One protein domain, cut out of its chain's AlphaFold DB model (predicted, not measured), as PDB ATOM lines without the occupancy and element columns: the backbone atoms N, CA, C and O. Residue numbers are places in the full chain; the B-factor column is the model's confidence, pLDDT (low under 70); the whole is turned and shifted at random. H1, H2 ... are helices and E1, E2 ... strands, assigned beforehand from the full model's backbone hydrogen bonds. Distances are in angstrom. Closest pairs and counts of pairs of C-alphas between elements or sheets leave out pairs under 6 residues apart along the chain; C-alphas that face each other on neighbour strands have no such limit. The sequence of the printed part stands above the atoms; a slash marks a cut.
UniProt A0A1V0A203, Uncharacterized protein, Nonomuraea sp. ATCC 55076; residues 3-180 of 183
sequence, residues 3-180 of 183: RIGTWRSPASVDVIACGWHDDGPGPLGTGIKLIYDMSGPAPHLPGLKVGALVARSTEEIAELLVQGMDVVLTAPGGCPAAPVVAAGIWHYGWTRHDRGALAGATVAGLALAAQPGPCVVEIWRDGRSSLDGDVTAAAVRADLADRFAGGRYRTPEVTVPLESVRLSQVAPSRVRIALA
ATOM      1  N   ARG A   3       6.949  27.420  -6.701       90.56
ATOM      2  CA  ARG A   3       5.784  27.800  -5.892       90.56
ATOM      3  C   ARG A   3       6.218  27.928  -4.443       90.56
ATOM      4  O   ARG A   3       6.861  27.023  -3.917       90.56
ATOM      5  N   ILE A   4       5.855  29.030  -3.802       89.69
ATOM      6  CA  ILE A   4       6.232  29.318  -2.423       89.69
ATOM      7  C   ILE A   4       4.987  29.744  -1.659       89.69
ATOM      8  O   ILE A   4       4.368  30.745  -2.005       89.69
ATOM      9  N   GLY A   5       4.600  28.973  -0.649       86.38
ATOM     10  CA  GLY A   5       3.429  29.247   0.177       86.38
ATOM     11  C   GLY A   5       3.811  29.680   1.583       86.38
ATOM     12  O   GLY A   5       4.774  29.155   2.145       86.38
ATOM     13  N   THR A   6       3.033  30.594   2.159       80.38
ATOM     14  CA  THR A   6       3.051  30.869   3.599       80.38
ATOM     15  C   THR A   6       1.846  30.239   4.273       80.38
ATOM     16  O   THR A   6       0.728  30.264   3.752       80.38
ATOM     17  N   TRP A   7       2.066  29.717   5.477       69.19
ATOM     18  CA  TRP A   7       0.988  29.397   6.401       69.19
ATOM     19  C   TRP A   7       1.157  30.235   7.664       69.19
ATOM     20  O   TRP A   7       1.975  29.918   8.526       69.19
ATOM     21  N   ARG A   8       0.388  31.322   7.761       66.00
ATOM     22  CA  ARG A   8       0.328  32.158   8.960       66.00
ATOM     23  C   ARG A   8      -0.878  31.772   9.794       66.00
ATOM     24  O   ARG A   8      -2.015  31.899   9.345       66.00
ATOM     25  N   SER A   9      -0.629  31.305  11.012       54.66
ATOM     26  CA  SER A   9      -1.647  31.225  12.056       54.66
ATOM     27  C   SER A   9      -1.225  32.114  13.229       54.66
ATOM     28  O   SER A   9      -0.026  32.283  13.444       54.66
ATOM     29  N   PRO A  10      -2.167  32.626  14.043       46.34
ATOM     30  CA  PRO A  10      -1.844  33.393  15.251       46.34
ATOM     31  C   PRO A  10      -0.949  32.645  16.257       46.34
ATOM     32  O   PRO A  10      -0.428  33.258  17.182       46.34
ATOM     33  N   ALA A  11      -0.807  31.323  16.105       39.00
ATOM     34  CA  ALA A  11      -0.109  30.429  17.022       39.00
ATOM     35  C   ALA A  11       1.173  29.802  16.436       39.00
ATOM     36  O   ALA A  11       1.788  28.976  17.111       39.00
ATOM     37  N   SER A  12       1.580  30.128  15.199       46.75
ATOM     38  CA  SER A  12       2.683  29.434  14.519       46.75
ATOM     39  C   SER A  12       3.744  30.366  13.944       46.75
ATOM     40  O   SER A  12       3.450  31.457  13.473       46.75
ATOM     41  N   VAL A  13       4.973  29.845  13.933       50.81
ATOM     42  CA  VAL A  13       6.123  30.289  13.136       50.81
ATOM     43  C   VAL A  13       5.700  30.661  11.707       50.81
ATOM     44  O   VAL A  13       4.878  29.957  11.118       50.81
ATOM     45  N   ASP A  14       6.289  31.722  11.143       65.94
ATOM     46  CA  ASP A  14       6.213  32.012   9.709       65.94
ATOM     47  C   ASP A  14       6.897  30.865   8.947       65.94
ATOM     48  O   ASP A  14       8.120  30.822   8.801       65.94
ATOM     49  N   VAL A  15       6.102  29.876   8.520       64.12
ATOM     50  CA  VAL A  15       6.579  28.763   7.693       64.12
ATOM     51  C   VAL A  15       6.429  29.143   6.235       64.12
ATOM     52  O   VAL A  15       5.324  29.433   5.764       64.12
ATOM     53  N   ILE A  16       7.546  29.071   5.519       77.19
ATOM     54  CA  ILE A  16       7.597  29.205   4.072       77.19
ATOM     55  C   ILE A  16       7.959  27.846   3.487       77.19
ATOM     56  O   ILE A  16       9.057  27.333   3.699       77.19
ATOM     57  N   ALA A  17       7.026  27.258   2.746       78.62
ATOM     58  CA  ALA A  17       7.266  26.035   1.996       78.62
ATOM     59  C   ALA A  17       7.495  26.399   0.532       78.62
ATOM     60  O   ALA A  17       6.622  27.001  -0.096       78.62
ATOM     61  N   CYS A  18       8.645  26.026  -0.021       77.38
ATOM     62  CA  CYS A  18       8.914  26.161  -1.444       77.38
ATOM     63  C   CYS A  18       8.988  24.782  -2.097       77.38
ATOM     64  O   CYS A  18       9.693  23.897  -1.624       77.38
ATOM     65  N   GLY A  19       8.217  24.584  -3.160       73.88
ATOM     66  CA  GLY A  19       8.186  23.358  -3.947       73.88
ATOM     67  C   GLY A  19       8.188  23.694  -5.432       73.88
ATOM     68  O   GLY A  19       7.701  24.750  -5.845       73.88
ATOM     69  N   TRP A  20       8.747  22.809  -6.251       68.19
ATOM     70  CA  TRP A  20       8.734  22.973  -7.701       68.19
ATOM     71  C   TRP A  20       7.674  22.073  -8.341       68.19
ATOM     72  O   TRP A  20       7.363  20.997  -7.834       68.19
ATOM     73  N   HIS A  21       7.119  22.524  -9.463       54.00
ATOM     74  CA  HIS A  21       6.317  21.688 -10.352       54.00
ATOM     75  C   HIS A  21       7.117  21.472 -11.635       54.00
ATOM     76  O   HIS A  21       7.326  22.432 -12.386       54.00
ATOM     77  N   ASP A  22       7.556  20.236 -11.858       50.84
ATOM     78  CA  ASP A  22       8.149  19.794 -13.115       50.84
ATOM     79  C   ASP A  22       7.166  18.811 -13.753       50.84
ATOM     80  O   ASP A  22       6.971  17.709 -13.248       50.84
ATOM     81  N   ASP A  23       6.530  19.191 -14.859       45.22
ATOM     82  CA  ASP A  23       5.916  18.195 -15.736       45.22
ATOM     83  C   ASP A  23       7.052  17.409 -16.415       45.22
ATOM     84  O   ASP A  23       7.610  17.843 -17.423       45.22
ATOM     85  N   GLY A  24       7.447  16.275 -15.826       41.50
ATOM     86  CA  GLY A  24       8.468  15.368 -16.354       41.50
ATOM     87  C   GLY A  24       8.243  13.919 -15.888       41.50
ATOM     88  O   GLY A  24       7.863  13.707 -14.735       41.50
ATOM     89  N   PRO A  25       8.453  12.899 -16.748       34.66
ATOM     90  CA  PRO A  25       8.139  11.511 -16.432       34.66
ATOM     91  C   PRO A  25       9.290  10.890 -15.633       34.66
ATOM     92  O   PRO A  25      10.215  10.301 -16.185       34.66
ATOM     93  N   GLY A  26       9.254  11.041 -14.317       43.41
ATOM     94  CA  GLY A  26      10.202  10.398 -13.414       43.41
ATOM     95  C   GLY A  26       9.670  10.389 -11.986       43.41
ATOM     96  O   GLY A  26       8.761  11.159 -11.674       43.41
ATOM     97  N   PRO A  27      10.195   9.526 -11.102       37.53
ATOM     98  CA  PRO A  27       9.843   9.566  -9.693       37.53
ATOM     99  C   PRO A  27      10.416  10.859  -9.104       37.53
ATOM    100  O   PRO A  27      11.574  10.914  -8.694       37.53
ATOM    101  N   LEU A  28       9.622  11.928  -9.114       41.81
ATOM    102  CA  LEU A  28       9.943  13.166  -8.419       41.81
ATOM    103  C   LEU A  28       9.905  12.858  -6.920       41.81
ATOM    104  O   LEU A  28       8.843  12.853  -6.299       41.81
ATOM    105  N   GLY A  29      11.069  12.566  -6.336       44.72
ATOM    106  CA  GLY A  29      11.252  12.703  -4.896       44.72
ATOM    107  C   GLY A  29      10.847  14.129  -4.538       44.72
ATOM    108  O   GLY A  29      11.374  15.077  -5.112       44.72
ATOM    109  N   THR A  30       9.838  14.288  -3.691       50.03
ATOM    110  CA  THR A  30       9.229  15.584  -3.372       50.03
ATOM    111  C   THR A  30      10.292  16.628  -3.008       50.03
ATOM    112  O   THR A  30      10.961  16.499  -1.987       50.03
ATOM    113  N   GLY A  31      10.438  17.661  -3.846       62.28
ATOM    114  CA  GLY A  31      11.431  18.738  -3.742       62.28
ATOM    115  C   GLY A  31      11.044  19.896  -2.822       62.28
ATOM    116  O   GLY A  31      11.426  21.037  -3.079       62.28
ATOM    117  N   ILE A  32      10.224  19.636  -1.803       77.62
ATOM    118  CA  ILE A  32       9.726  20.681  -0.906       77.62
ATOM    119  C   ILE A  32      10.817  21.029   0.104       77.62
ATOM    120  O   ILE A  32      11.317  20.150   0.804       77.62
ATOM    121  N   LYS A  33      11.158  22.313   0.197       86.50
ATOM    122  CA  LYS A  33      12.050  22.862   1.217       86.50
ATOM    123  C   LYS A  33      11.276  23.779   2.142       86.50
ATOM    124  O   LYS A  33      10.431  24.557   1.694       86.50
ATOM    125  N   LEU A  34      11.568  23.673   3.430       88.12
ATOM    126  CA  LEU A  34      10.911  24.439   4.476       88.12
ATOM    127  C   LEU A  34      11.883  25.467   5.049       88.12
ATOM    128  O   LEU A  34      13.007  25.130   5.414       88.12
ATOM    129  N   ILE A  35      11.444  26.715   5.146       87.75
ATOM    130  CA  ILE A  35      12.186  27.809   5.772       87.75
ATOM    131  C   ILE A  35      11.344  28.293   6.954       87.75
ATOM    132  O   ILE A  35      10.184  28.665   6.771       87.75
ATOM    133  N   TYR A  36      11.909  28.233   8.157       84.19
ATOM    134  CA  TYR A  36      11.220  28.533   9.413       84.19
ATOM    135  C   TYR A  36      11.807  29.770  10.076       84.19
ATOM    136  O   TYR A  36      12.986  29.760  10.426       84.19
ATOM    137  N   ASP A  37      10.967  30.765  10.364       80.31
ATOM    138  CA  ASP A  37      11.351  31.844  11.276       80.31
ATOM    139  C   ASP A  37      11.286  31.395  12.746       80.31
ATOM    140  O   ASP A  37      10.223  31.178  13.334       80.31
ATOM    141  N   MET A  38      12.448  31.233  13.370       70.88
ATOM    142  CA  MET A  38      12.550  30.685  14.715       70.88
ATOM    143  C   MET A  38      12.150  31.700  15.789       70.88
ATOM    144  O   MET A  38      12.979  32.422  16.336       70.88
ATOM    145  N   SER A  39      10.872  31.671  16.163       65.25
ATOM    146  CA  SER A  39      10.334  32.369  17.344       65.25
ATOM    147  C   SER A  39      10.168  31.456  18.577       65.25
ATOM    148  O   SER A  39       9.651  31.889  19.604       65.25
ATOM    149  N   GLY A  40      10.580  30.182  18.491       64.06
ATOM    150  CA  GLY A  40      10.384  29.152  19.523       64.06
ATOM    151  C   GLY A  40      11.341  27.957  19.366       64.06
ATOM    152  O   GLY A  40      12.308  28.066  18.615       64.06
ATOM    153  N   PRO A  41      11.130  26.825  20.072       64.25
ATOM    154  CA  PRO A  41      11.983  25.640  19.951       64.25
ATOM    155  C   PRO A  41      11.877  24.997  18.563       64.25
ATOM    156  O   PRO A  41      10.813  25.012  17.941       64.25
ATOM    157  N   ALA A  42      12.984  24.423  18.078       67.75
ATOM    158  CA  ALA A  42      13.044  23.876  16.724       67.75
ATOM    159  C   ALA A  42      12.085  22.681  16.603       67.75
ATOM    160  O   ALA A  42      12.148  21.775  17.442       67.75
ATOM    161  N   PRO A  43      11.200  22.651  15.592       69.94
ATOM    162  CA  PRO A  43      10.296  21.528  15.417       69.94
ATOM    163  C   PRO A  43      11.098  20.266  15.089       69.94
ATOM    164  O   PRO A  43      11.968  20.268  14.218       69.94
ATOM    165  N   HIS A  44      10.789  19.166  15.775       73.62
ATOM    166  CA  HIS A  44      11.321  17.863  15.399       73.62
ATOM    167  C   HIS A  44      10.558  17.353  14.174       73.62
ATOM    168  O   HIS A  44       9.361  17.077  14.252       73.62
ATOM    169  N   LEU A  45      11.259  17.233  13.048       79.75
ATOM    170  CA  LEU A  45      10.711  16.780  11.772       79.75
ATOM    171  C   LEU A  45      11.435  15.489  11.357       79.75
ATOM    172  O   LEU A  45      12.488  15.554  10.719       79.75
ATOM    173  N   PRO A  46      10.924  14.309  11.765       81.00
ATOM    174  CA  PRO A  46      11.591  13.035  11.521       81.00
ATOM    175  C   PRO A  46      11.855  12.808  10.030       81.00
ATOM    176  O   PRO A  46      10.957  12.962   9.205       81.00
ATOM    177  N   GLY A  47      13.078  12.399   9.692       84.25
ATOM    178  CA  GLY A  47      13.460  12.064   8.317       84.25
ATOM    179  C   GLY A  47      13.828  13.255   7.427       84.25
ATOM    180  O   GLY A  47      14.252  13.023   6.298       84.25
ATOM    181  N   LEU A  48      13.729  14.495   7.918       85.25
ATOM    182  CA  LEU A  48      14.185  15.687   7.198       85.25
ATOM    183  C   LEU A  48      15.587  16.113   7.643       85.25
ATOM    184  O   LEU A  48      15.914  16.096   8.833       85.25
ATOM    185  N   LYS A  49      16.414  16.548   6.690       86.25
ATOM    186  CA  LYS A  49      17.718  17.155   6.976       86.25
ATOM    187  C   LYS A  49      17.521  18.596   7.435       86.25
ATOM    188  O   LYS A  49      17.246  19.477   6.623       86.25
ATOM    189  N   VAL A  50      17.655  18.833   8.734       86.50
ATOM    190  CA  VAL A  50      17.536  20.171   9.320       86.50
ATOM    191  C   VAL A  50      18.905  20.841   9.371       86.50
ATOM    192  O   VAL A  50      19.860  20.265   9.895       86.50
ATOM    193  N   GLY A  51      19.001  22.061   8.841       77.81
ATOM    194  CA  GLY A  51      20.198  22.887   8.943       77.81
ATOM    195  C   GLY A  51      20.547  23.155  10.406       77.81
ATOM    196  O   GLY A  51      19.716  23.636  11.172       77.81
ATOM    197  N   ALA A  52      21.784  22.846  10.798       73.81
ATOM    198  CA  ALA A  52      22.257  23.041  12.171       73.81
ATOM    199  C   ALA A  52      22.482  24.523  12.535       73.81
ATOM    200  O   ALA A  52      22.618  24.860  13.709       73.81
ATOM    201  N   LEU A  53      22.545  25.400  11.529       80.81
ATOM    202  CA  LEU A  53      22.771  26.833  11.681       80.81
ATOM    203  C   LEU A  53      21.464  27.608  11.507       80.81
ATOM    204  O   LEU A  53      20.633  27.272  10.666       80.81
ATOM    205  N   VAL A  54      21.324  28.675  12.293       87.75
ATOM    206  CA  VAL A  54      20.246  29.653  12.135       87.75
ATOM    207  C   VAL A  54      20.720  30.724  11.157       87.75
ATOM    208  O   VAL A  54      21.554  31.556  11.516       87.75
ATOM    209  N   ALA A  55      20.189  30.682   9.938       90.94
ATOM    210  CA  ALA A  55      20.531  31.587   8.854       90.94
ATOM    211  C   ALA A  55      20.020  33.014   9.118       90.94
ATOM    212  O   ALA A  55      18.925  33.225   9.650       90.94
ATOM    213  N   ARG A  56      20.815  34.010   8.734       90.88
ATOM    214  CA  ARG A  56      20.545  35.440   8.973       90.88
ATOM    215  C   ARG A  56      20.465  36.264   7.693       90.88
ATOM    216  O   ARG A  56      20.034  37.415   7.750       90.88
ATOM    217  N   SER A  57      20.855  35.692   6.557       92.19
ATOM    218  CA  SER A  57      20.823  36.348   5.250       92.19
ATOM    219  C   SER A  57      20.230  35.447   4.169       92.19
ATOM    220  O   SER A  57      20.061  34.242   4.355       92.19
ATOM    221  N   THR A  58      19.923  36.044   3.018       94.38
ATOM    222  CA  THR A  58      19.510  35.313   1.818       94.38
ATOM    223  C   THR A  58      20.569  34.298   1.393       94.38
ATOM    224  O   THR A  58      20.218  33.171   1.048       94.38
ATOM    225  N   GLU A  59      21.852  34.682   1.418       93.31
ATOM    226  CA  GLU A  59      22.947  33.804   1.006       93.31
ATOM    227  C   GLU A  59      23.055  32.581   1.915       93.31
ATOM    228  O   GLU A  59      23.087  31.464   1.410       93.31
ATOM    229  N   GLU A  60      23.011  32.763   3.239       94.25
ATOM    230  CA  GLU A  60      23.079  31.647   4.193       94.25
ATOM    231  C   GLU A  60      21.902  30.671   4.019       94.25
ATOM    232  O   GLU A  60      22.086  29.453   4.061       94.25
ATOM    233  N   ILE A  61      20.689  31.190   3.774       93.75
ATOM    234  CA  ILE A  61      19.524  30.344   3.480       93.75
ATOM    235  C   ILE A  61      19.774  29.548   2.195       93.75
ATOM    236  O   ILE A  61      19.588  28.331   2.179       93.75
ATOM    237  N   ALA A  62      20.205  30.216   1.122       92.56
ATOM    238  CA  ALA A  62      20.445  29.577  -0.166       92.56
ATOM    239  C   ALA A  62      21.553  28.512  -0.086       92.56
ATOM    240  O   ALA A  62      21.389  27.422  -0.632       92.56
ATOM    241  N   GLU A  63      22.644  28.785   0.631       92.50
ATOM    242  CA  GLU A  63      23.749  27.845   0.836       92.50
ATOM    243  C   GLU A  63      23.289  26.565   1.537       92.50
ATOM    244  O   GLU A  63      23.597  25.467   1.068       92.50
ATOM    245  N   LEU A  64      22.499  26.675   2.610       92.81
ATOM    246  CA  LEU A  64      21.961  25.507   3.314       92.81
ATOM    247  C   LEU A  64      21.020  24.680   2.423       92.81
ATOM    248  O   LEU A  64      21.079  23.447   2.433       92.81
ATOM    249  N   LEU A  65      20.188  25.338   1.611       90.50
ATOM    250  CA  LEU A  65      19.333  24.651   0.636       90.50
ATOM    251  C   LEU A  65      20.164  23.914  -0.431       90.50
ATOM    252  O   LEU A  65      19.860  22.765  -0.764       90.50
ATOM    253  N   VAL A  66      21.235  24.537  -0.938       88.12
ATOM    254  CA  VAL A  66      22.165  23.943  -1.919       88.12
ATOM    255  C   VAL A  66      22.945  22.767  -1.323       88.12
ATOM    256  O   VAL A  66      23.161  21.770  -2.010       88.12
ATOM    257  N   GLN A  67      23.288  22.814  -0.034       89.19
ATOM    258  CA  GLN A  67      23.875  21.685   0.706       89.19
ATOM    259  C   GLN A  67      22.895  20.513   0.907       89.19
ATOM    260  O   GLN A  67      23.259  19.472   1.458       89.19
ATOM    261  N   GLY A  68      21.650  20.654   0.448       87.12
ATOM    262  CA  GLY A  68      20.647  19.602   0.476       87.12
ATOM    263  C   GLY A  68      19.885  19.521   1.792       87.12
ATOM    264  O   GLY A  68      19.299  18.472   2.060       87.12
ATOM    265  N   MET A  69      19.875  20.586   2.603       89.25
ATOM    266  CA  MET A  69      18.974  20.666   3.754       89.25
ATOM    267  C   MET A  69      17.528  20.710   3.267       89.25
ATOM    268  O   MET A  69      17.216  21.318   2.244       89.25
ATOM    269  N   ASP A  70      16.647  20.018   3.975       87.62
ATOM    270  CA  ASP A  70      15.202  20.027   3.747       87.62
ATOM    271  C   ASP A  70      14.526  21.131   4.560       87.62
ATOM    272  O   ASP A  70      13.491  21.659   4.155       87.62
ATOM    273  N   VAL A  71      15.142  21.502   5.686       88.69
ATOM    274  CA  VAL A  71      14.643  22.516   6.609       88.69
ATOM    275  C   VAL A  71      15.754  23.509   6.926       88.69
ATOM    276  O   VAL A  71      16.824  23.114   7.388       88.69
ATOM    277  N   VAL A  72      15.492  24.797   6.719       90.94
ATOM    278  CA  VAL A  72      16.380  25.899   7.096       90.94
ATOM    279  C   VAL A  72      15.715  26.728   8.184       90.94
ATOM    280  O   VAL A  72      14.561  27.132   8.055       90.94
ATOM    281  N   LEU A  73      16.452  26.981   9.257       89.75
ATOM    282  CA  LEU A  73      16.013  27.840  10.348       89.75
ATOM    283  C   LEU A  73      16.548  29.250  10.109       89.75
ATOM    284  O   LEU A  73      17.731  29.401   9.816       89.75
ATOM    285  N   THR A  74      15.710  30.272  10.252       88.19
ATOM    286  CA  THR A  74      16.103  31.677  10.120       88.19
ATOM    287  C   THR A  74      15.969  32.411  11.441       88.19
ATOM    288  O   THR A  74      15.103  32.096  12.259       88.19
ATOM    289  N   ALA A  75      16.843  33.390  11.661       83.12
ATOM    290  CA  ALA A  75      16.754  34.261  12.822       83.12
ATOM    291  C   ALA A  75      15.574  35.240  12.674       83.12
ATOM    292  O   ALA A  75      15.356  35.756  11.571       83.12
ATOM    293  N   PRO A  76      14.882  35.572  13.778       78.44
ATOM    294  CA  PRO A  76      13.824  36.570  13.751       78.44
ATOM    295  C   PRO A  76      14.385  37.950  13.402       78.44
ATOM    296  O   PRO A  76      15.535  38.281  13.706       78.44
ATOM    297  N   GLY A  77      13.550  38.775  12.769       79.50
ATOM    298  CA  GLY A  77      13.920  40.135  12.362       79.50
ATOM    299  C   GLY A  77      14.794  40.214  11.104       79.50
ATOM    300  O   GLY A  77      15.304  41.289  10.789       79.50
ATOM    301  N   GLY A  78      14.967  39.103  10.379       83.81
ATOM    302  CA  GLY A  78      15.603  39.085   9.061       83.81
ATOM    303  C   GLY A  78      14.782  39.802   7.980       83.81
ATOM    304  O   GLY A  78      13.637  40.209   8.187       83.81
ATOM    305  N   CYS A  79      15.363  39.956   6.786       89.75
ATOM    306  CA  CYS A  79      14.642  40.540   5.655       89.75
ATOM    307  C   CYS A  79      13.459  39.632   5.254       89.75
ATOM    308  O   CYS A  79      13.691  38.485   4.870       89.75
ATOM    309  N   PRO A  80      12.208  40.131   5.241       90.38
ATOM    310  CA  PRO A  80      11.033  39.314   4.916       90.38
ATOM    311  C   PRO A  80      11.036  38.763   3.482       90.38
ATOM    312  O   PRO A  80      10.320  37.813   3.184       90.38
ATOM    313  N   ALA A  81      11.837  39.340   2.583       93.06
ATOM    314  CA  ALA A  81      11.980  38.850   1.218       93.06
ATOM    315  C   ALA A  81      13.007  37.715   1.072       93.06
ATOM    316  O   ALA A  81      12.948  36.972   0.090       93.06
ATOM    317  N   ALA A  82      13.936  37.576   2.027       93.56
ATOM    318  CA  ALA A  82      15.073  36.661   1.930       93.56
ATOM    319  C   ALA A  82      14.666  35.207   1.630       93.56
ATOM    320  O   ALA A  82      15.289  34.612   0.756       93.56
ATOM    321  N   PRO A  83      13.598  34.635   2.225       92.25
ATOM    322  CA  PRO A  83      13.203  33.258   1.925       92.25
ATOM    323  C   PRO A  83      12.820  33.028   0.457       92.25
ATOM    324  O   PRO A  83      13.208  32.022  -0.133       92.25
ATOM    325  N   VAL A  84      12.097  33.970  -0.162       94.12
ATOM    326  CA  VAL A  84      11.695  33.867  -1.576       94.12
ATOM    327  C   VAL A  84      12.890  34.059  -2.505       94.12
ATOM    328  O   VAL A  84      13.035  33.316  -3.476       94.12
ATOM    329  N   VAL A  85      13.769  35.017  -2.196       96.00
ATOM    330  CA  VAL A  85      14.990  35.250  -2.979       96.00
ATOM    331  C   VAL A  85      15.925  34.039  -2.889       96.00
ATOM    332  O   VAL A  85      16.378  33.547  -3.920       96.00
ATOM    333  N   ALA A  86      16.148  33.503  -1.688       94.81
ATOM    334  CA  ALA A  86      17.006  32.345  -1.453       94.81
ATOM    335  C   ALA A  86      16.475  31.078  -2.138       94.81
ATOM    336  O   ALA A  86      17.241  30.354  -2.772       94.81
ATOM    337  N   ALA A  87      15.160  30.837  -2.081       93.25
ATOM    338  CA  ALA A  87      14.533  29.734  -2.802       93.25
ATOM    339  C   ALA A  87      14.700  29.881  -4.326       93.25
ATOM    340  O   ALA A  87      14.945  28.896  -5.021       93.25
ATOM    341  N   GLY A  88      14.625  31.111  -4.848       93.12
ATOM    342  CA  GLY A  88      14.918  31.413  -6.248       93.12
ATOM    343  C   GLY A  88      16.377  31.148  -6.634       93.12
ATOM    344  O   GLY A  88      16.621  30.511  -7.658       93.12
ATOM    345  N   ILE A  89      17.337  31.560  -5.798       94.00
ATOM    346  CA  ILE A  89      18.771  31.264  -5.979       94.00
ATOM    347  C   ILE A  89      19.001  29.752  -6.012       94.00
ATOM    348  O   ILE A  89      19.614  29.251  -6.950       94.00
ATOM    349  N   TRP A  90      18.461  29.021  -5.036       92.12
ATOM    350  CA  TRP A  90      18.587  27.567  -4.960       92.12
ATOM    351  C   TRP A  90      17.971  26.858  -6.176       92.12
ATOM    352  O   TRP A  90      18.599  25.977  -6.759       92.12
ATOM    353  N   HIS A  91      16.760  27.245  -6.582       90.25
ATOM    354  CA  HIS A  91      16.025  26.549  -7.638       90.25
ATOM    355  C   HIS A  91      16.501  26.913  -9.054       90.25
ATOM    356  O   HIS A  91      16.582  26.048  -9.925       90.25
ATOM    357  N   TYR A  92      16.785  28.191  -9.312       92.75
ATOM    358  CA  TYR A  92      17.146  28.679 -10.646       92.75
ATOM    359  C   TYR A  92      18.645  28.893 -10.851       92.75
ATOM    360  O   TYR A  92      19.059  29.105 -11.992       92.75
ATOM    361  N   GLY A  93      19.452  28.831  -9.791       92.19
ATOM    362  CA  GLY A  93      20.886  29.108  -9.857       92.19
ATOM    363  C   GLY A  93      21.202  30.586 -10.092       92.19
ATOM    364  O   GLY A  93      22.225  30.893 -10.700       92.19
ATOM    365  N   TRP A  94      20.319  31.499  -9.668       95.25
ATOM    366  CA  TRP A  94      20.554  32.934  -9.829       95.25
ATOM    367  C   TRP A  94      21.813  33.385  -9.099       95.25
ATOM    368  O   TRP A  94      22.112  32.969  -7.982       95.25
ATOM    369  N   THR A  95      22.522  34.300  -9.736       94.19
ATOM    370  CA  THR A  95      23.717  34.954  -9.223       94.19
ATOM    371  C   THR A  95      23.440  36.440  -9.019       94.19
ATOM    372  O   THR A  95      22.442  36.977  -9.496       94.19
ATOM    373  N   ARG A  96      24.385  37.165  -8.411       92.44
ATOM    374  CA  ARG A  96      24.333  38.639  -8.311       92.44
ATOM    375  C   ARG A  96      24.169  39.366  -9.659       92.44
ATOM    376  O   ARG A  96      23.861  40.556  -9.679       92.44
ATOM    377  N   HIS A  97      24.440  38.687 -10.778       93.94
ATOM    378  CA  HIS A  97      24.284  39.243 -12.120       93.94
ATOM    379  C   HIS A  97      22.832  39.194 -12.618       93.94
ATOM    380  O   HIS A  97      22.462  39.994 -13.474       93.94
ATOM    381  N   ASP A  98      21.983  38.355 -12.026       95.31
ATOM    382  CA  ASP A  98      20.575  38.181 -12.391       95.31
ATOM    383  C   ASP A  98      19.677  39.230 -11.708       95.31
ATOM    384  O   ASP A  98      18.656  38.919 -11.095       95.31
ATOM    385  N   ARG A  99      20.064  40.511 -11.796       94.94
ATOM    386  CA  ARG A  99      19.470  41.625 -11.026       94.94
ATOM    387  C   ARG A  99      17.955  41.739 -11.183       94.94
ATOM    388  O   ARG A  99      17.263  41.961 -10.195       94.94
ATOM    389  N   GLY A 100      17.440  41.569 -12.401       95.19
ATOM    390  CA  GLY A 100      15.998  41.609 -12.661       95.19
ATOM    391  C   GLY A 100      15.250  40.467 -11.971       95.19
ATOM    392  O   GLY A 100      14.181  40.682 -11.400       95.19
ATOM    393  N   ALA A 101      15.850  39.277 -11.954       96.00
ATOM    394  CA  ALA A 101      15.264  38.111 -11.318       96.00
ATOM    395  C   ALA A 101      15.266  38.241  -9.787       96.00
ATOM    396  O   ALA A 101      14.232  38.045  -9.146       96.00
ATOM    397  N   LEU A 102      16.394  38.689  -9.222       97.12
ATOM    398  CA  LEU A 102      16.534  38.997  -7.798       97.12
ATOM    399  C   LEU A 102      15.551  40.087  -7.360       97.12
ATOM    400  O   LEU A 102      14.844  39.900  -6.377       97.12
ATOM    401  N   ALA A 103      15.432  41.181  -8.119       97.06
ATOM    402  CA  ALA A 103      14.457  42.234  -7.843       97.06
ATOM    403  C   ALA A 103      13.019  41.697  -7.855       97.06
ATOM    404  O   ALA A 103      12.210  42.060  -6.996       97.06
ATOM    405  N   GLY A 104      12.696  40.827  -8.818       96.94
ATOM    406  CA  GLY A 104      11.372  40.221  -8.947       96.94
ATOM    407  C   GLY A 104      11.034  39.356  -7.741       96.94
ATOM    408  O   GLY A 104       9.956  39.487  -7.158       96.94
ATOM    409  N   ALA A 105      12.004  38.553  -7.306       96.94
ATOM    410  CA  ALA A 105      11.918  37.743  -6.103       96.94
ATOM    411  C   ALA A 105      11.814  38.584  -4.827       96.94
ATOM    412  O   ALA A 105      11.033  38.241  -3.940       96.94
ATOM    413  N   THR A 106      12.526  39.712  -4.744       97.56
ATOM    414  CA  THR A 106      12.413  40.634  -3.611       97.56
ATOM    415  C   THR A 106      10.980  41.139  -3.474       97.56
ATOM    416  O   THR A 106      10.391  41.032  -2.401       97.56
ATOM    417  N   VAL A 107      10.377  41.641  -4.556       97.62
ATOM    418  CA  VAL A 107       8.995  42.151  -4.514       97.62
ATOM    419  C   VAL A 107       7.996  41.035  -4.216       97.62
ATOM    420  O   VAL A 107       7.094  41.236  -3.404       97.62
ATOM    421  N   ALA A 108       8.172  39.862  -4.826       96.50
ATOM    422  CA  ALA A 108       7.362  38.676  -4.564       96.50
ATOM    423  C   ALA A 108       7.388  38.281  -3.077       96.50
ATOM    424  O   ALA A 108       6.336  38.066  -2.478       96.50
ATOM    425  N   GLY A 109       8.577  38.245  -2.470       94.75
ATOM    426  CA  GLY A 109       8.760  37.935  -1.055       94.75
ATOM    427  C   GLY A 109       8.141  38.972  -0.127       94.75
ATOM    428  O   GLY A 109       7.462  38.604   0.825       94.75
ATOM    429  N   LEU A 110       8.288  40.263  -0.433       94.69
ATOM    430  CA  LEU A 110       7.642  41.327   0.343       94.69
ATOM    431  C   LEU A 110       6.120  41.263   0.265       94.69
ATOM    432  O   LEU A 110       5.460  41.437   1.288       94.69
ATOM    433  N   ALA A 111       5.576  41.007  -0.926       94.88
ATOM    434  CA  ALA A 111       4.142  40.864  -1.121       94.88
ATOM    435  C   ALA A 111       3.605  39.667  -0.326       94.88
ATOM    436  O   ALA A 111       2.659  39.828   0.439       94.88
ATOM    437  N   LEU A 112       4.255  38.503  -0.435       92.69
ATOM    438  CA  LEU A 112       3.893  37.290   0.300       92.69
ATOM    439  C   LEU A 112       3.962  37.497   1.824       92.69
ATOM    440  O   LEU A 112       3.015  37.175   2.535       92.69
ATOM    441  N   ALA A 113       5.047  38.092   2.326       89.31
ATOM    442  CA  ALA A 113       5.261  38.337   3.754       89.31
ATOM    443  C   ALA A 113       4.363  39.441   4.344       89.31
ATOM    444  O   ALA A 113       4.364  39.650   5.562       89.31
ATOM    445  N   ALA A 114       3.627  40.184   3.517       89.50
ATOM    446  CA  ALA A 114       2.626  41.138   3.979       89.50
ATOM    447  C   ALA A 114       1.248  40.504   4.187       89.50
ATOM    448  O   ALA A 114       0.444  41.058   4.930       89.50
ATOM    449  N   GLN A 115       0.989  39.332   3.599       85.88
ATOM    450  CA  GLN A 115      -0.350  38.764   3.642       85.88
ATOM    451  C   GLN A 115      -0.651  38.140   5.015       85.88
ATOM    452  O   GLN A 115       0.199  37.438   5.579       85.88
ATOM    453  N   PRO A 116      -1.846  38.397   5.582       77.38
ATOM    454  CA  PRO A 116      -2.235  37.883   6.895       77.38
ATOM    455  C   PRO A 116      -2.734  36.433   6.849       77.38
ATOM    456  O   PRO A 116      -2.762  35.766   7.880       77.38
ATOM    457  N   GLY A 117      -3.143  35.950   5.673       81.88
ATOM    458  CA  GLY A 117      -3.684  34.609   5.468       81.88
ATOM    459  C   GLY A 117      -2.823  33.743   4.545       81.88
ATOM    460  O   GLY A 117      -1.788  34.198   4.050       81.88
ATOM    461  N   PRO A 118      -3.254  32.495   4.291       83.19
ATOM    462  CA  PRO A 118      -2.582  31.598   3.362       83.19
ATOM    463  C   PRO A 118      -2.481  32.231   1.977       83.19
ATOM    464  O   PRO A 118      -3.491  32.608   1.378       83.19
ATOM    465  N   CYS A 119      -1.260  32.343   1.474       88.38
ATOM    466  CA  CYS A 119      -0.976  32.867   0.147       88.38
ATOM    467  C   CYS A 119       0.120  32.038  -0.508       88.38
ATOM    468  O   CYS A 119       0.981  31.468   0.167       88.38
ATOM    469  N   VAL A 120       0.092  31.983  -1.835       91.06
ATOM    470  CA  VAL A 120       1.114  31.314  -2.637       91.06
ATOM    471  C   VAL A 120       1.658  32.303  -3.644       91.06
ATOM    472  O   VAL A 120       0.896  32.924  -4.376       91.06
ATOM    473  N   VAL A 121       2.976  32.426  -3.716       93.44
ATOM    474  CA  VAL A 121       3.640  33.117  -4.810       93.44
ATOM    475  C   VAL A 121       4.233  32.101  -5.780       93.44
ATOM    476  O   VAL A 121       4.949  31.176  -5.397       93.44
ATOM    477  N   GLU A 122       3.907  32.257  -7.055       94.44
ATOM    478  CA  GLU A 122       4.554  31.561  -8.161       94.44
ATOM    479  C   GLU A 122       5.624  32.492  -8.724       94.44
ATOM    480  O   GLU A 122       5.335  33.654  -9.010       94.44
ATOM    481  N   ILE A 123       6.856  32.012  -8.875       93.75
ATOM    482  CA  ILE A 123       7.965  32.789  -9.429       93.75
ATOM    483  C   ILE A 123       8.626  32.041 -10.583       93.75
ATOM    484  O   ILE A 123       8.942  30.847 -10.498       93.75
ATOM    485  N   TRP A 124       8.831  32.755 -11.684       94.06
ATOM    486  CA  TRP A 124       9.472  32.262 -12.898       94.06
ATOM    487  C   TRP A 124      10.969  32.579 -12.896       94.06
ATOM    488  O   TRP A 124      11.433  33.435 -12.146       94.06
ATOM    489  N   ARG A 125      11.732  31.902 -13.766       93.69
ATOM    490  CA  ARG A 125      13.197  32.041 -13.879       93.69
ATOM    491  C   ARG A 125      13.664  33.476 -14.156       93.69
ATOM    492  O   ARG A 125      14.799  33.807 -13.845       93.69
ATOM    493  N   ASP A 126      12.822  34.322 -14.734       93.12
ATOM    494  CA  ASP A 126      13.139  35.726 -15.020       93.12
ATOM    495  C   ASP A 126      12.702  36.702 -13.911       93.12
ATOM    496  O   ASP A 126      12.830  37.914 -14.070       93.12
ATOM    497  N   GLY A 127      12.170  36.193 -12.795       93.19
ATOM    498  CA  GLY A 127      11.681  36.984 -11.665       93.19
ATOM    499  C   GLY A 127      10.261  37.519 -11.809       93.19
ATOM    500  O   GLY A 127       9.754  38.118 -10.857       93.19
ATOM    501  N   ARG A 128       9.573  37.299 -12.940       95.50
ATOM    502  CA  ARG A 128       8.119  37.521 -12.981       95.50
ATOM    503  C   ARG A 128       7.458  36.633 -11.936       95.50
ATOM    504  O   ARG A 128       7.955  35.541 -11.654       95.50
ATOM    505  N   SER A 129       6.355  37.099 -11.361       96.75
ATOM    506  CA  SER A 129       5.645  36.344 -10.334       96.75
ATOM    507  C   SER A 129       4.142  36.607 -10.323       96.75
ATOM    508  O   SER A 129       3.634  37.544 -10.947       96.75
ATOM    509  N   SER A 130       3.407  35.748  -9.626       96.94
ATOM    510  CA  SER A 130       2.000  35.949  -9.299       96.94
ATOM    511  C   SER A 130       1.729  35.529  -7.870       96.94
ATOM    512  O   SER A 130       2.264  34.524  -7.421       96.94
ATOM    513  N   LEU A 131       0.897  36.298  -7.182       95.62
ATOM    514  CA  LEU A 131       0.438  36.038  -5.830       95.62
ATOM    515  C   LEU A 131      -1.017  35.570  -5.881       95.62
ATOM    516  O   LEU A 131      -1.877  36.289  -6.396       95.62
ATOM    517  N   ASP A 132      -1.255  34.385  -5.336       94.06
ATOM    518  CA  ASP A 132      -2.559  33.767  -5.146       94.06
ATOM    519  C   ASP A 132      -2.983  33.847  -3.685       94.06
ATOM    520  O   ASP A 132      -2.189  33.548  -2.789       94.06
ATOM    521  N   GLY A 133      -4.246  34.193  -3.455       89.50
ATOM    522  CA  GLY A 133      -4.847  34.282  -2.128       89.50
ATOM    523  C   GLY A 133      -6.065  35.202  -2.119       89.50
ATOM    524  O   GLY A 133      -6.523  35.655  -3.169       89.50
ATOM    525  N   ASP A 134      -6.579  35.506  -0.931       90.25
ATOM    526  CA  ASP A 134      -7.575  36.570  -0.753       90.25
ATOM    527  C   ASP A 134      -6.887  37.943  -0.831       90.25
ATOM    528  O   ASP A 134      -6.647  38.613   0.171       90.25
ATOM    529  N   VAL A 135      -6.439  38.296  -2.039       90.38
ATOM    530  CA  VAL A 135      -5.561  39.442  -2.293       90.38
ATOM    531  C   VAL A 135      -6.033  40.259  -3.489       90.38
ATOM    532  O   VAL A 135      -6.444  39.734  -4.528       90.38
ATOM    533  N   THR A 136      -5.894  41.579  -3.373       95.69
ATOM    534  CA  THR A 136      -6.140  42.511  -4.479       95.69
ATOM    535  C   THR A 136      -4.870  43.262  -4.852       95.69
ATOM    536  O   THR A 136      -4.021  43.549  -4.008       95.69
ATOM    537  N   ALA A 137      -4.743  43.647  -6.122       97.00
ATOM    538  CA  ALA A 137      -3.602  44.428  -6.596       97.00
ATOM    539  C   ALA A 137      -3.465  45.774  -5.860       97.00
ATOM    540  O   ALA A 137      -2.352  46.266  -5.689       97.00
ATOM    541  N   ALA A 138      -4.583  46.360  -5.415       95.94
ATOM    542  CA  ALA A 138      -4.595  47.591  -4.631       95.94
ATOM    543  C   ALA A 138      -4.057  47.374  -3.207       95.94
ATOM    544  O   ALA A 138      -3.222  48.156  -2.761       95.94
ATOM    545  N   ALA A 139      -4.468  46.295  -2.531       94.44
ATOM    546  CA  ALA A 139      -3.954  45.947  -1.205       94.44
ATOM    547  C   ALA A 139      -2.446  45.661  -1.249       94.44
ATOM    548  O   ALA A 139      -1.676  46.299  -0.539       94.44
ATOM    549  N   VAL A 140      -2.000  44.827  -2.197       95.81
ATOM    550  CA  VAL A 140      -0.567  44.544  -2.392       95.81
ATOM    551  C   VAL A 140       0.218  45.822  -2.708       95.81
ATOM    552  O   VAL A 140       1.356  45.984  -2.268       95.81
ATOM    553  N   ARG A 141      -0.367  46.767  -3.463       96.00
ATOM    554  CA  ARG A 141       0.272  48.065  -3.723       96.00
ATOM    555  C   ARG A 141       0.472  48.862  -2.436       96.00
ATOM    556  O   ARG A 141       1.542  49.451  -2.291       96.00
ATOM    557  N   ALA A 142      -0.536  48.910  -1.568       95.19
ATOM    558  CA  ALA A 142      -0.471  49.619  -0.295       95.19
ATOM    559  C   ALA A 142       0.596  48.999   0.621       95.19
ATOM    560  O   ALA A 142       1.501  49.709   1.051       95.19
ATOM    561  N   ASP A 143       0.590  47.672   0.774       93.69
ATOM    562  CA  ASP A 143       1.585  46.945   1.575       93.69
ATOM    563  C   ASP A 143       3.025  47.220   1.116       93.69
ATOM    564  O   ASP A 143       3.943  47.394   1.923       93.69
ATOM    565  N   LEU A 144       3.250  47.246  -0.203       95.31
ATOM    566  CA  LEU A 144       4.559  47.573  -0.765       95.31
ATOM    567  C   LEU A 144       4.912  49.049  -0.550       95.31
ATOM    568  O   LEU A 144       6.070  49.350  -0.273       95.31
ATOM    569  N   ALA A 145       3.954  49.970  -0.664       95.00
ATOM    570  CA  ALA A 145       4.201  51.389  -0.429       95.00
ATOM    571  C   ALA A 145       4.656  51.655   1.015       95.00
ATOM    572  O   ALA A 145       5.650  52.355   1.207       95.00
ATOM    573  N   ASP A 146       4.015  51.020   1.998       93.75
ATOM    574  CA  ASP A 146       4.366  51.150   3.417       93.75
ATOM    575  C   ASP A 146       5.785  50.638   3.716       93.75
ATOM    576  O   ASP A 146       6.501  51.187   4.556       93.75
ATOM    577  N   ARG A 147       6.234  49.605   2.995       92.25
ATOM    578  CA  ARG A 147       7.571  49.008   3.166       92.25
ATOM    579  C   ARG A 147       8.680  49.774   2.448       92.25
ATOM    580  O   ARG A 147       9.834  49.717   2.873       92.25
ATOM    581  N   PHE A 148       8.375  50.453   1.345       94.50
ATOM    582  CA  PHE A 148       9.358  51.158   0.518       94.50
ATOM    583  C   PHE A 148       9.545  52.594   1.026       94.50
ATOM    584  O   PHE A 148       9.266  53.559   0.311       94.50
ATOM    585  N   ALA A 149      10.037  52.749   2.259       82.94
ATOM    586  CA  ALA A 149      10.339  54.061   2.827       82.94
ATOM    587  C   ALA A 149      11.281  54.851   1.890       82.94
ATOM    588  O   ALA A 149      12.401  54.429   1.601       82.94
ATOM    589  N   GLY A 150      10.809  55.986   1.362       85.75
ATOM    590  CA  GLY A 150      11.548  56.780   0.369       85.75
ATOM    591  C   GLY A 150      11.501  56.235  -1.069       85.75
ATOM    592  O   GLY A 150      12.350  56.585  -1.886       85.75
ATOM    593  N   GLY A 151      10.535  55.368  -1.392       94.06
ATOM    594  CA  GLY A 151      10.254  54.888  -2.749       94.06
ATOM    595  C   GLY A 151      11.150  53.749  -3.240       94.06
ATOM    596  O   GLY A 151      11.036  53.342  -4.398       94.06
ATOM    597  N   ARG A 152      12.042  53.211  -2.398       95.12
ATOM    598  CA  ARG A 152      12.950  52.111  -2.754       95.12
ATOM    599  C   ARG A 152      13.068  51.108  -1.611       95.12
ATOM    600  O   ARG A 152      13.103  51.503  -0.452       95.12
ATOM    601  N   TYR A 153      13.224  49.835  -1.948       95.38
ATOM    602  CA  TYR A 153      13.584  48.781  -1.005       95.38
ATOM    603  C   TYR A 153      15.003  48.303  -1.297       95.38
ATOM    604  O   TYR A 153      15.344  48.045  -2.454       95.38
ATOM    605  N   ARG A 154      15.847  48.231  -0.266       94.62
ATOM    606  CA  ARG A 154      17.259  47.848  -0.388       94.62
ATOM    607  C   ARG A 154      17.490  46.518   0.311       94.62
ATOM    608  O   ARG A 154      17.181  46.389   1.491       94.62
ATOM    609  N   THR A 155      18.084  45.583  -0.409       91.50
ATOM    610  CA  THR A 155      18.685  44.367   0.136       91.50
ATOM    611  C   THR A 155      20.181  44.356  -0.215       91.50
ATOM    612  O   THR A 155      20.622  45.201  -1.006       91.50
ATOM    613  N   PRO A 156      20.990  43.450   0.363       90.88
ATOM    614  CA  PRO A 156      22.378  43.265  -0.062       90.88
ATOM    615  C   PRO A 156      22.511  42.936  -1.557       90.88
ATOM    616  O   PRO A 156      23.458  43.377  -2.209       90.88
ATOM    617  N   GLU A 157      21.546  42.206  -2.117       89.94
ATOM    618  CA  GLU A 157      21.598  41.696  -3.486       89.94
ATOM    619  C   GLU A 157      21.119  42.729  -4.517       89.94
ATOM    620  O   GLU A 157      21.672  42.822  -5.617       89.94
ATOM    621  N   VAL A 158      20.083  43.516  -4.191       95.25
ATOM    622  CA  VAL A 158      19.454  44.434  -5.147       95.25
ATOM    623  C   VAL A 158      18.762  45.617  -4.466       95.25
ATOM    624  O   VAL A 158      18.371  45.590  -3.303       95.25
ATOM    625  N   THR A 159      18.591  46.708  -5.212       94.88
ATOM    626  CA  THR A 159      17.723  47.816  -4.804       94.88
ATOM    627  C   THR A 159      16.581  47.953  -5.791       94.88
ATOM    628  O   THR A 159      16.816  48.273  -6.955       94.88
ATOM    629  N   VAL A 160      15.351  47.798  -5.311       96.38
ATOM    630  CA  VAL A 160      14.148  47.876  -6.140       96.38
ATOM    631  C   VAL A 160      13.451  49.219  -5.920       96.38
ATOM    632  O   VAL A 160      13.085  49.528  -4.786       96.38
ATOM    633  N   PRO A 161      13.244  50.044  -6.957       96.00
ATOM    634  CA  PRO A 161      12.368  51.205  -6.857       96.00
ATOM    635  C   PRO A 161      10.894  50.802  -6.983       96.00
ATOM    636  O   PRO A 161      10.532  50.030  -7.872       96.00
ATOM    637  N   LEU A 162      10.023  51.363  -6.140       95.75
ATOM    638  CA  LEU A 162       8.583  51.070  -6.139       95.75
ATOM    639  C   LEU A 162       7.937  51.384  -7.496       95.75
ATOM    640  O   LEU A 162       7.066  50.653  -7.968       95.75
ATOM    641  N   GLU A 163       8.410  52.442  -8.155       95.31
ATOM    642  CA  GLU A 163       7.941  52.886  -9.470       95.31
ATOM    643  C   GLU A 163       8.236  51.890 -10.600       95.31
ATOM    644  O   GLU A 163       7.615  51.975 -11.658       95.31
ATOM    645  N   SER A 164       9.143  50.926 -10.399       95.56
ATOM    646  CA  SER A 164       9.387  49.836 -11.355       95.56
ATOM    647  C   SER A 164       8.375  48.698 -11.217       95.56
ATOM    648  O   SER A 164       8.190  47.929 -12.160       95.56
ATOM    649  N   VAL A 165       7.662  48.616 -10.087       96.81
ATOM    650  CA  VAL A 165       6.729  47.526  -9.787       96.81
ATOM    651  C   VAL A 165       5.409  47.734 -10.522       96.81
ATOM    652  O   VAL A 165       4.704  48.732 -10.332       96.81
ATOM    653  N   ARG A 166       5.035  46.767 -11.356       96.19
ATOM    654  CA  ARG A 166       3.752  46.686 -12.060       96.19
ATOM    655  C   ARG A 166       2.920  45.571 -11.436       96.19
ATOM    656  O   ARG A 166       3.355  44.425 -11.395       96.19
ATOM    657  N   LEU A 167       1.722  45.920 -10.977       97.44
ATOM    658  CA  LEU A 167       0.745  44.985 -10.424       97.44
ATOM    659  C   LEU A 167      -0.479  44.971 -11.335       97.44
ATOM    660  O   LEU A 167      -0.946  46.033 -11.745       97.44
ATOM    661  N   SER A 168      -1.000  43.789 -11.644       97.62
ATOM    662  CA  SER A 168      -2.262  43.648 -12.375       97.62
ATOM    663  C   SER A 168      -3.095  42.523 -11.778       97.62
ATOM    664  O   SER A 168      -2.586  41.410 -11.640       97.62
ATOM    665  N   GLN A 169      -4.365  42.792 -11.481       97.88
ATOM    666  CA  GLN A 169      -5.330  41.751 -11.131       97.88
ATOM    667  C   GLN A 169      -5.600  40.901 -12.379       97.88
ATOM    668  O   GLN A 169      -6.037  41.440 -13.394       97.88
ATOM    669  N   VAL A 170      -5.306  39.600 -12.334       97.19
ATOM    670  CA  VAL A 170      -5.510  38.687 -13.482       97.19
ATOM    671  C   VAL A 170      -6.615  37.659 -13.232       97.19
ATOM    672  O   VAL A 170      -7.160  37.114 -14.184       97.19
ATOM    673  N   ALA A 171      -6.980  37.434 -11.969       95.62
ATOM    674  CA  ALA A 171      -8.199  36.744 -11.547       95.62
ATOM    675  C   ALA A 171      -8.651  37.315 -10.188       95.62
ATOM    676  O   ALA A 171      -7.849  38.002  -9.553       95.62
ATOM    677  N   PRO A 172      -9.876  37.044  -9.697       93.38
ATOM    678  CA  PRO A 172     -10.355  37.586  -8.418       93.38
ATOM    679  C   PRO A 172      -9.404  37.357  -7.234       93.38
ATOM    680  O   PRO A 172      -9.229  38.255  -6.424       93.38
ATOM    681  N   SER A 173      -8.725  36.209  -7.201       92.88
ATOM    682  CA  SER A 173      -7.773  35.805  -6.159       92.88
ATOM    683  C   SER A 173      -6.320  35.713  -6.648       92.88
ATOM    684  O   SER A 173      -5.507  35.037  -6.024       92.88
ATOM    685  N   ARG A 174      -5.985  36.338  -7.792       96.00
ATOM    686  CA  ARG A 174      -4.641  36.273  -8.397       96.00
ATOM    687  C   ARG A 174      -4.164  37.632  -8.896       96.00
ATOM    688  O   ARG A 174      -4.757  38.235  -9.800       96.00
ATOM    689  N   VAL A 175      -3.016  38.063  -8.379       98.00
ATOM    690  CA  VAL A 175      -2.315  39.289  -8.776       98.00
ATOM    691  C   VAL A 175      -1.014  38.920  -9.469       98.00
ATOM    692  O   VAL A 175      -0.182  38.216  -8.913       98.00
ATOM    693  N   ARG A 176      -0.792  39.430 -10.678       98.00
ATOM    694  CA  ARG A 176       0.505  39.329 -11.358       98.00
ATOM    695  C   ARG A 176       1.408  40.483 -10.936       98.00
ATOM    696  O   ARG A 176       0.974  41.637 -10.935       98.00
ATOM    697  N   ILE A 177       2.664  40.157 -10.658       97.19
ATOM    698  CA  ILE A 177       3.739  41.068 -10.275       97.19
ATOM    699  C   ILE A 177       4.801  41.030 -11.380       97.19
ATOM    700  O   ILE A 177       5.298  39.972 -11.773       97.19
ATOM    701  N   ALA A 178       5.141  42.199 -11.910       94.25
ATOM    702  CA  ALA A 178       6.187  42.356 -12.909       94.25
ATOM    703  C   ALA A 178       7.039  43.588 -12.608       94.25
ATOM    704  O   ALA A 178       6.600  44.526 -11.941       94.25
ATOM    705  N   LEU A 179       8.250  43.593 -13.153       92.56
ATOM    706  CA  LEU A 179       9.175  44.710 -13.065       92.56
ATOM    707  C   LEU A 179       9.373  45.346 -14.434       92.56
ATOM    708  O   LEU A 179       9.401  44.661 -15.456       92.56
ATOM    709  N   ALA A 180       9.493  46.671 -14.452       86.12
ATOM    710  CA  ALA A 180       9.968  47.383 -15.630       86.12
ATOM    711  C   ALA A 180      11.424  46.977 -15.924       86.12
ATOM    712  O   ALA A 180      12.205  46.774 -15.002       86.12
TER     713      ALA A 180
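This is residues 3 to 180 of the 183 residues of an uncharacterized protein of Nonomuraea sp. ATCC 55076 (UniProt A0A1V0A203). One large, strongly twisted sheet of nine strands curls round the long helix H3, and H1, H2, H3 and H4 cover one of its faces, making two layers, while no named helix is on the other face. The small hairpin of E8 and E9 packs on H3 away from the large sheet, and the long loop of residues 21 to 32 runs out past the ends of E2 and E3. The printed part has 178 residues, with four named helices and eleven named strands in the order E1 E2 E3 E4 H1 E5 H2 H3 E6 E7 H4 E8 E9 E10 E11. The mixed large sheet has the order E4 E5 E3 E2 E1 E6 E7 E11 E10, and the class is mixed, helices and strands. The whole is compact, with a radius of gyration of the C-alphas of 15.6 A, and rounded, spanning 44 by 40 by 34 A.

In the large sheet E1, residues 3 to 7, E2, residues 15 to 20, and E3, residues 33 to 37, form a meander, each strand the antiparallel neighbour of the one before. N 5 and O 17 are 2.9 A apart, and N 35 and O 16 are 2.9 A apart, both within hydrogen-bond range. Beside E3 comes E5, residues 71 to 74, parallel to it, with N 72 and O 34 at 2.8 A. The edge strand E4, residues 50 to 55, is parallel to E5, with N 51 and O 71 at 2.8 A. E4, H1, residues 58 to 66, and E5 form a strand-helix-strand unit, two parallel neighbour strands with a helix between, and its crossover is right-handed. H1 lies over E5 at a height over the sheet of 8.5 A and runs along the strands, at 14 degrees to E5 on the local plane. On the other side of E1 from E2 comes E6, residues 119 to 123, antiparallel to E1, with N 4 and O 121 at 2.8 A. E7, residues 129 to 132, forms a hairpin with E6, with N 122 and O 130 at 2.8 A. E11, residues 174 to 179, is antiparallel to E7, with N 131 and O 175 at 2.8 A. The edge strand E10, residues 165 to 171, forms a hairpin with E11, with N 166 and O 178 at 2.8 A. H2, residues 82 to 92, touches H1 at a steep tilt of 42 degrees, the same way; their closest C-alphas, Ala 62 and Ala 86, are 4.6 A apart. H3, residues 99 to 114, forms a helical hairpin with H2 and touches it with residues 102 to 109 alone, at a steep tilt of 45 degrees, opposite ways; the closest C-alphas, Val 85 and Ala 105, are 5.0 A apart. H4, residues 137 to 147, is about perpendicular to H3, at 82 degrees, and the closest C-alphas, Ala 111 and Val 140, are 6.1 A apart. H4 lies over E11 and only just over E10, where 3 of its C-alphas fall. E8, residues 152 to 154, and E9, residues 159 to 161, form a hairpin, with N 153 and O 160 at 2.9 A; the closest C-alphas of H3 and E9, Ala 103 and Val 160, are 5.9 A apart. In the four helices every O i to N i+4 pair is within hydrogen-bond range.

E1 begins at C-alpha 3, (5.784, 27.800, -5.892). H3 is 22.6 A long from C-alpha 99, (19.470, 41.625, -11.026), to C-alpha 114. E10 is 18.5 A long, E11 16.8 A, E2 16.6 A, H4 15.5 A and H2 15.0 A. E11 ends at C-alpha 179, (9.175, 44.710, -13.065).

The two C-alphas farthest apart, those of Pro 25 and Gly 150, are 48.4 A apart. The printed part has no cut. The links E2 to E3 and E3 to E4 are long, with 12 residues each. The mean pLDDT of the printed part is 85.5, and residues 7 to 15, 20 to 31 and 39 to 43 are under 70.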